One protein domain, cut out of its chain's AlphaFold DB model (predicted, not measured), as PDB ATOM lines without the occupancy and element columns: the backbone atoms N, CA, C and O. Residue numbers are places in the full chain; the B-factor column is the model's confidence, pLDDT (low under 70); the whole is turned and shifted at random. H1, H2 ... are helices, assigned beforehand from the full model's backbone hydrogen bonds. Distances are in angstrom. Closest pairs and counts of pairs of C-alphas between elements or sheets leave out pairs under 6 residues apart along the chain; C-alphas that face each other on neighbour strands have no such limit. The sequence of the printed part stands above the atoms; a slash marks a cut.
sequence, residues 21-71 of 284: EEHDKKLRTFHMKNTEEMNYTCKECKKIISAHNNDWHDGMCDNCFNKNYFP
ATOM      1  N   GLU A  21      28.900 114.774 -80.840       66.81
ATOM      2  CA  GLU A  21      29.789 115.633 -80.051       66.81
ATOM      3  C   GLU A  21      29.174 116.085 -78.718       66.81
ATOM      4  O   GLU A  21      29.872 116.177 -77.708       66.81
ATOM      5  N   GLU A  22      27.871 116.374 -78.678       63.44
ATOM      6  CA  GLU A  22      27.175 116.721 -77.433       63.44
ATOM      7  C   GLU A  22      27.045 115.511 -76.507       63.44
ATOM      8  O   GLU A  22      27.195 115.639 -75.292       63.44
ATOM      9  N   HIS A  23      26.816 114.329 -77.078       66.81
ATOM     10  CA  HIS A  23      26.761 113.076 -76.338       66.81
ATOM     11  C   HIS A  23      28.113 112.743 -75.686       66.81
ATOM     12  O   HIS A  23      28.170 112.491 -74.482       66.81
ATOM     13  N   ASP A  24      29.210 112.836 -76.442       69.50
ATOM     14  CA  ASP A  24      30.564 112.579 -75.934       69.50
ATOM     15  C   ASP A  24      30.958 113.572 -74.831       69.50
ATOM     16  O   ASP A  24      31.602 113.202 -73.846       69.50
ATOM     17  N   LYS A  25      30.509 114.833 -74.929       67.81
ATOM     18  CA  LYS A  25      30.724 115.833 -73.874       67.81
ATOM     19  C   LYS A  25      30.002 115.480 -72.576       67.81
ATOM     20  O   LYS A  25      30.628 115.643 -71.527       67.81
ATOM     21  N   LYS A  26      28.753 115.003 -72.643       68.62
ATOM     22  CA  LYS A  26      27.953 114.623 -71.464       68.62
ATOM     23  C   LYS A  26      28.452 113.342 -70.796       68.62
ATOM     24  O   LYS A  26      28.429 113.248 -69.573       68.62
ATOM     25  N   LEU A  27      28.956 112.367 -71.558       76.06
ATOM     26  CA  LEU A  27      29.503 111.120 -70.995       76.06
ATOM     27  C   LEU A  27      30.650 111.352 -70.002       76.06
ATOM     28  O   LEU A  27      30.821 110.559 -69.079       76.06
ATOM     29  N   ARG A  28      31.386 112.463 -70.130       76.25
ATOM     30  CA  ARG A  28      32.469 112.830 -69.202       76.25
ATOM     31  C   ARG A  28      31.997 112.980 -67.757       76.25
ATOM     32  O   ARG A  28      32.747 112.656 -66.845       76.25
ATOM     33  N   THR A  29      30.759 113.425 -67.550       73.94
ATOM     34  CA  THR A  29      30.190 113.687 -66.221       73.94
ATOM     35  C   THR A  29      29.250 112.578 -65.745       73.94
ATOM     36  O   THR A  29      28.733 112.628 -64.630       73.94
ATOM     37  N   PHE A  30      29.051 111.528 -66.551       73.19
ATOM     38  CA  PHE A  30      28.132 110.429 -66.239       73.19
ATOM     39  C   PHE A  30      28.538 109.648 -64.979       73.19
ATOM     40  O   PHE A  30      27.687 109.288 -64.172       73.19
ATOM     41  N   HIS A  31      29.838 109.412 -64.791       75.12
ATOM     42  CA  HIS A  31      30.372 108.687 -63.631       75.12
ATOM     43  C   HIS A  31      30.594 109.570 -62.396       75.12
ATOM     44  O   HIS A  31      30.931 109.051 -61.331       75.12
ATOM     45  N   MET A  32      30.435 110.888 -62.530       79.81
ATOM     46  CA  MET A  32      30.667 111.826 -61.436       79.81
ATOM     47  C   MET A  32      29.522 111.796 -60.435       79.81
ATOM     48  O   MET A  32      28.356 111.606 -60.788       79.81
ATOM     49  N   LYS A  33      29.848 112.038 -59.167       75.31
ATOM     50  CA  LYS A  33      28.834 112.182 -58.116       75.31
ATOM     51  C   LYS A  33      28.238 113.588 -58.133       75.31
ATOM     52  O   LYS A  33      28.921 114.560 -58.444       75.31
ATOM     53  N   ASN A  34      27.008 113.730 -57.634       72.69
ATOM     54  CA  ASN A  34      26.334 115.032 -57.464       72.69
ATOM     55  C   ASN A  34      26.988 115.965 -56.426       72.69
ATOM     56  O   ASN A  34      26.443 117.014 -56.099       72.69
ATOM     57  N   THR A  35      28.144 115.579 -55.894       74.81
ATOM     58  CA  THR A  35      28.946 116.334 -54.929       74.81
ATOM     59  C   THR A  35      30.254 116.855 -55.523       74.81
ATOM     60  O   THR A  35      30.999 117.541 -54.830       74.81
ATOM     61  N   GLU A  36      30.569 116.507 -56.771       79.38
ATOM     62  CA  GLU A  36      31.830 116.841 -57.441       79.38
ATOM     63  C   GLU A  36      31.620 117.983 -58.451       79.38
ATOM     64  O   GLU A  36      30.563 118.089 -59.068       79.38
ATOM     65  N   GLU A  37      32.616 118.863 -58.601       84.38
ATOM     66  CA  GLU A  37      32.572 120.037 -59.499       84.38
ATOM     67  C   GLU A  37      31.327 120.930 -59.326       84.38
ATOM     68  O   GLU A  37      30.578 121.221 -60.262       84.38
ATOM     69  N   MET A  38      31.125 121.397 -58.094       86.00
ATOM     70  CA  MET A  38      30.002 122.241 -57.676       86.00
ATOM     71  C   MET A  38      30.183 123.715 -58.090       86.00
ATOM     72  O   MET A  38      30.209 124.600 -57.242       86.00
ATOM     73  N   ASN A  39      30.341 123.988 -59.386       90.62
ATOM     74  CA  ASN A  39      30.584 125.341 -59.919       90.62
ATOM     75  C   ASN A  39      29.457 125.851 -60.832       90.62
ATOM     76  O   ASN A  39      29.555 126.938 -61.400       90.62
ATOM     77  N   TYR A  40      28.384 125.078 -60.980       90.56
ATOM     78  CA  TYR A  40      27.239 125.421 -61.816       90.56
ATOM     79  C   TYR A  40      26.080 125.899 -60.949       90.56
ATOM     80  O   TYR A  40      26.052 125.686 -59.740       90.56
ATOM     81  N   THR A  41      25.098 126.551 -61.563       95.25
ATOM     82  CA  THR A  41      23.927 127.080 -60.858       95.25
ATOM     83  C   THR A  41      22.658 126.475 -61.435       95.25
ATOM     84  O   THR A  41      22.411 126.568 -62.634       95.25
ATOM     85  N   CYS A  42      21.820 125.898 -60.573       93.25
ATOM     86  CA  CYS A  42      20.507 125.397 -60.947       93.25
ATOM     87  C   CYS A  42      19.693 126.509 -61.609       93.25
ATOM     88  O   CYS A  42      19.427 127.545 -60.990       93.25
ATOM     89  N   LYS A  43      19.240 126.277 -62.843       95.38
ATOM     90  CA  LYS A  43      18.506 127.288 -63.612       95.38
ATOM     91  C   LYS A  43      17.210 127.747 -62.932       95.38
ATOM     92  O   LYS A  43      16.889 128.930 -63.025       95.38
ATOM     93  N   GLU A  44      16.563 126.856 -62.175       93.50
ATOM     94  CA  GLU A  44      15.305 127.094 -61.451       93.50
ATOM     95  C   GLU A  44      15.500 127.782 -60.092       93.50
ATOM     96  O   GLU A  44      15.006 128.881 -59.866       93.50
ATOM     97  N   CYS A  45      16.218 127.143 -59.159       94.88
ATOM     98  CA  CYS A  45      16.292 127.604 -57.765       94.88
ATOM     99  C   CYS A  45      17.587 128.341 -57.406       94.88
ATOM    100  O   CYS A  45      17.775 128.708 -56.249       94.88
ATOM    101  N   LYS A  46      18.493 128.517 -58.374       95.81
ATOM    102  CA  LYS A  46      19.794 129.187 -58.229       95.81
ATOM    103  C   LYS A  46      20.752 128.573 -57.198       95.81
ATOM    104  O   LYS A  46      21.775 129.170 -56.883       95.81
ATOM    105  N   LYS A  47      20.471 127.366 -56.694       95.12
ATOM    106  CA  LYS A  47      21.427 126.606 -55.874       95.12
ATOM    107  C   LYS A  47      22.631 126.178 -56.701       95.12
ATOM    108  O   LYS A  47      22.474 125.857 -57.876       95.12
ATOM    109  N   ILE A  48      23.792 126.111 -56.060       94.62
ATOM    110  CA  ILE A  48      24.994 125.535 -56.658       94.62
ATOM    111  C   ILE A  48      24.754 124.040 -56.926       94.62
ATOM    112  O   ILE A  48      24.190 123.345 -56.077       94.62
ATOM    113  N   ILE A  49      25.145 123.562 -58.107       93.44
ATOM    114  CA  ILE A  49      24.992 122.174 -58.567       93.44
ATOM    115  C   ILE A  49      26.281 121.662 -59.221       93.44
ATOM    116  O   ILE A  49      27.145 122.454 -59.607       93.44
ATOM    117  N   SER A  50      26.389 120.339 -59.344       92.62
ATOM    118  CA  SER A  50      27.523 119.657 -59.974       92.62
ATOM    119  C   SER A  50      27.505 119.775 -61.500       92.62
ATOM    120  O   SER A  50      26.468 120.068 -62.109       92.62
ATOM    121  N   ALA A  51      28.635 119.455 -62.133       88.38
ATOM    122  CA  ALA A  51      28.714 119.256 -63.582       88.38
ATOM    123  C   ALA A  51      27.742 118.163 -64.066       88.38
ATOM    124  O   ALA A  51      27.058 118.336 -65.073       88.38
ATOM    125  N   HIS A  52      27.601 117.076 -63.294       86.81
ATOM    126  CA  HIS A  52      26.633 116.013 -63.574       86.81
ATOM    127  C   HIS A  52      25.205 116.559 -63.650       86.81
ATOM    128  O   HIS A  52      24.485 116.318 -64.617       86.81
ATOM    129  N   ASN A  53      24.793 117.342 -62.653       87.25
ATOM    130  CA  ASN A  53      23.470 117.953 -62.634       87.25
ATOM    131  C   ASN A  53      23.272 118.929 -63.799       87.25
ATOM    132  O   ASN A  53      22.196 118.977 -64.395       87.25
ATOM    133  N   ASN A  54      24.306 119.692 -64.151       90.06
ATOM    134  CA  ASN A  54      24.245 120.588 -65.295       90.06
ATOM    135  C   ASN A  54      23.980 119.829 -66.609       90.06
ATOM    136  O   ASN A  54      23.107 120.219 -67.386       90.06
ATOM    137  N   ASP A  55      24.679 118.716 -66.818       85.12
ATOM    138  CA  ASP A  55      24.668 117.983 -68.084       85.12
ATOM    139  C   ASP A  55      23.496 117.000 -68.208       85.12
ATOM    140  O   ASP A  55      22.878 116.890 -69.273       85.12
ATOM    141  N   TRP A  56      23.169 116.291 -67.128       82.94
ATOM    142  CA  TRP A  56      22.211 115.181 -67.131       82.94
ATOM    143  C   TRP A  56      20.855 115.550 -66.549       82.94
ATOM    144  O   TRP A  56      19.849 114.964 -66.942       82.94
ATOM    145  N   HIS A  57      20.800 116.546 -65.663       86.69
ATOM    146  CA  HIS A  57      19.559 117.007 -65.035       86.69
ATOM    147  C   HIS A  57      19.084 118.336 -65.637       86.69
ATOM    148  O   HIS A  57      18.486 119.162 -64.951       86.69
ATOM    149  N   ASP A  58      19.350 118.552 -66.931       90.31
ATOM    150  CA  ASP A  58      18.881 119.718 -67.694       90.31
ATOM    151  C   ASP A  58      19.192 121.062 -66.993       90.31
ATOM    152  O   ASP A  58      18.347 121.957 -66.868       90.31
ATOM    153  N   GLY A  59      20.412 121.205 -66.465       92.31
ATOM    154  CA  GLY A  59      20.819 122.421 -65.757       92.31
ATOM    155  C   GLY A  59      20.151 122.615 -64.392       92.31
ATOM    156  O   GLY A  59      20.109 123.739 -63.885       92.31
ATOM    157  N   MET A  60      19.562 121.576 -63.794       94.88
ATOM    158  CA  MET A  60      18.812 121.663 -62.538       94.88
ATOM    159  C   MET A  60      19.397 120.782 -61.438       94.88
ATOM    160  O   MET A  60      19.996 119.747 -61.691       94.88
ATOM    161  N   CYS A  61      19.176 121.176 -60.180       92.94
ATOM    162  CA  CYS A  61      19.400 120.266 -59.060       92.94
ATOM    163  C   CYS A  61      18.373 119.125 -59.093       92.94
ATOM    164  O   CYS A  61      17.282 119.299 -59.638       92.94
ATOM    165  N   ASP A  62      18.679 118.007 -58.431       86.44
ATOM    166  CA  ASP A  62      17.820 116.811 -58.381       86.44
ATOM    167  C   ASP A  62      16.366 117.141 -58.026       86.44
ATOM    168  O   ASP A  62      15.436 116.671 -58.672       86.44
ATOM    169  N   ASN A  63      16.152 118.019 -57.041       87.31
ATOM    170  CA  ASN A  63      14.807 118.407 -56.617       87.31
ATOM    171  C   ASN A  63      14.036 119.159 -57.711       87.31
ATOM    172  O   ASN A  63      12.851 118.902 -57.911       87.31
ATOM    173  N   CYS A  64      14.681 120.098 -58.406       89.00
ATOM    174  CA  CYS A  64      14.047 120.867 -59.478       89.00
ATOM    175  C   CYS A  64      13.828 120.005 -60.725       89.00
ATOM    176  O   CYS A  64      12.752 120.066 -61.315       89.00
ATOM    177  N   PHE A  65      14.805 119.168 -61.078       87.81
ATOM    178  CA  PHE A  65      14.703 118.227 -62.188       87.81
ATOM    179  C   PHE A  65      13.562 117.234 -61.970       87.81
ATOM    180  O   PHE A  65      12.658 117.150 -62.798       87.81
ATOM    181  N   ASN A  66      13.535 116.570 -60.810       81.00
ATOM    182  CA  ASN A  66      12.467 115.639 -60.461       81.00
ATOM    183  C   ASN A  66      11.111 116.338 -60.423       81.00
ATOM    184  O   ASN A  66      10.164 115.843 -61.006       81.00
ATOM    185  N   LYS A  67      11.005 117.535 -59.840       81.88
ATOM    186  CA  LYS A  67       9.736 118.278 -59.833       81.88
ATOM    187  C   LYS A  67       9.214 118.604 -61.240       81.88
ATOM    188  O   LYS A  67       8.001 118.610 -61.433       81.88
ATOM    189  N   ASN A  68      10.101 118.908 -62.188       78.75
ATOM    190  CA  ASN A  68       9.722 119.314 -63.543       78.75
ATOM    191  C   ASN A  68       9.454 118.128 -64.478       78.75
ATOM    192  O   ASN A  68       8.538 118.202 -65.294       78.75
ATOM    193  N   TYR A  69      10.220 117.044 -64.353       75.00
ATOM    194  CA  TYR A  69      10.149 115.894 -65.262       75.00
ATOM    195  C   TYR A  69       9.451 114.668 -64.673       75.00
ATOM    196  O   TYR A  69       8.891 113.866 -65.415       75.00
ATOM    197  N   PHE A  70       9.430 114.554 -63.349       69.62
ATOM    198  CA  PHE A  70       8.768 113.495 -62.589       69.62
ATOM    199  C   PHE A  70       7.899 114.117 -61.486       69.62
ATOM    200  O   PHE A  70       8.129 113.856 -60.299       69.62
ATOM    201  N   PRO A  71       6.951 115.009 -61.844       65.50
ATOM    202  CA  PRO A  71       6.124 115.671 -60.852       65.50
ATOM    203  C   PRO A  71       5.438 114.619 -59.985       65.50
ATOM    204  O   PRO A  71       4.972 113.603 -60.498       65.50
TER     205      PRO A  71
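This is residues 21 to 71 of the 284 residues of the protein "Plasmid pRiA4b ORF-3 family protein" of Candidatus Woesearchaeota archaeon (UniProt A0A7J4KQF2). Three short helices and a long loop make this small domain: H2 stands between H1, which packs on it at one end of the domain, and H3 at the other end. The loop, residues 31 to 50, leaves H1, swings out and folds back on itself to H2, with a short antiparallel pairing of residues 40 to 41 with 48 to 49. The printed part has 51 residues with three named helices, in the order H1, H2, H3, and no named strand; its class is all helix, though under half of the residues, 24 of 51, are in named elements. It is compact, with a radius of gyration of the C-alphas of 10.5 A and spans of 28 by 20 by 15 A.

Find C-alpha 21 at (29.789, 115.633, -80.051); from there H1, residues 21 to 30, runs 14.9 A. After the loop, look for C-alpha 51 at (28.714, 119.256, -63.582), where H2, residues 51 to 56, begins its 8.5 A. H3, residues 62 to 69, runs 10.3 A and ends at C-alpha 69, (10.149, 115.894, -65.262).

Look first at Thr 29 and His 52: their C-alphas, the closest of H1 and H2, are 5.0 A apart. These helices touch at a steep tilt of 59 degrees, opposite ways. H2 and H3 are close but not clearly touching; their closest C-alphas, of Asn 53 and Asp 62, are 7.2 A apart. They run the same way at a shallow tilt of 19 degrees. H1 and H3 are apart. In H2 and H3 every O i to N i+4 pair is within hydrogen-bond range; in H1, 3 of 6 are.

The C-alphas of Glu 21 and Pro 71, the two farthest apart, are 30.5 A apart. The printed part has no cut. The link from H1 to H2 is long, with 20 residues, and that from H2 to H3 is tight, with 5. The mean pLDDT of the printed part is 83.0; look for values under 70 at residues 21 to 26 and 70 to 71.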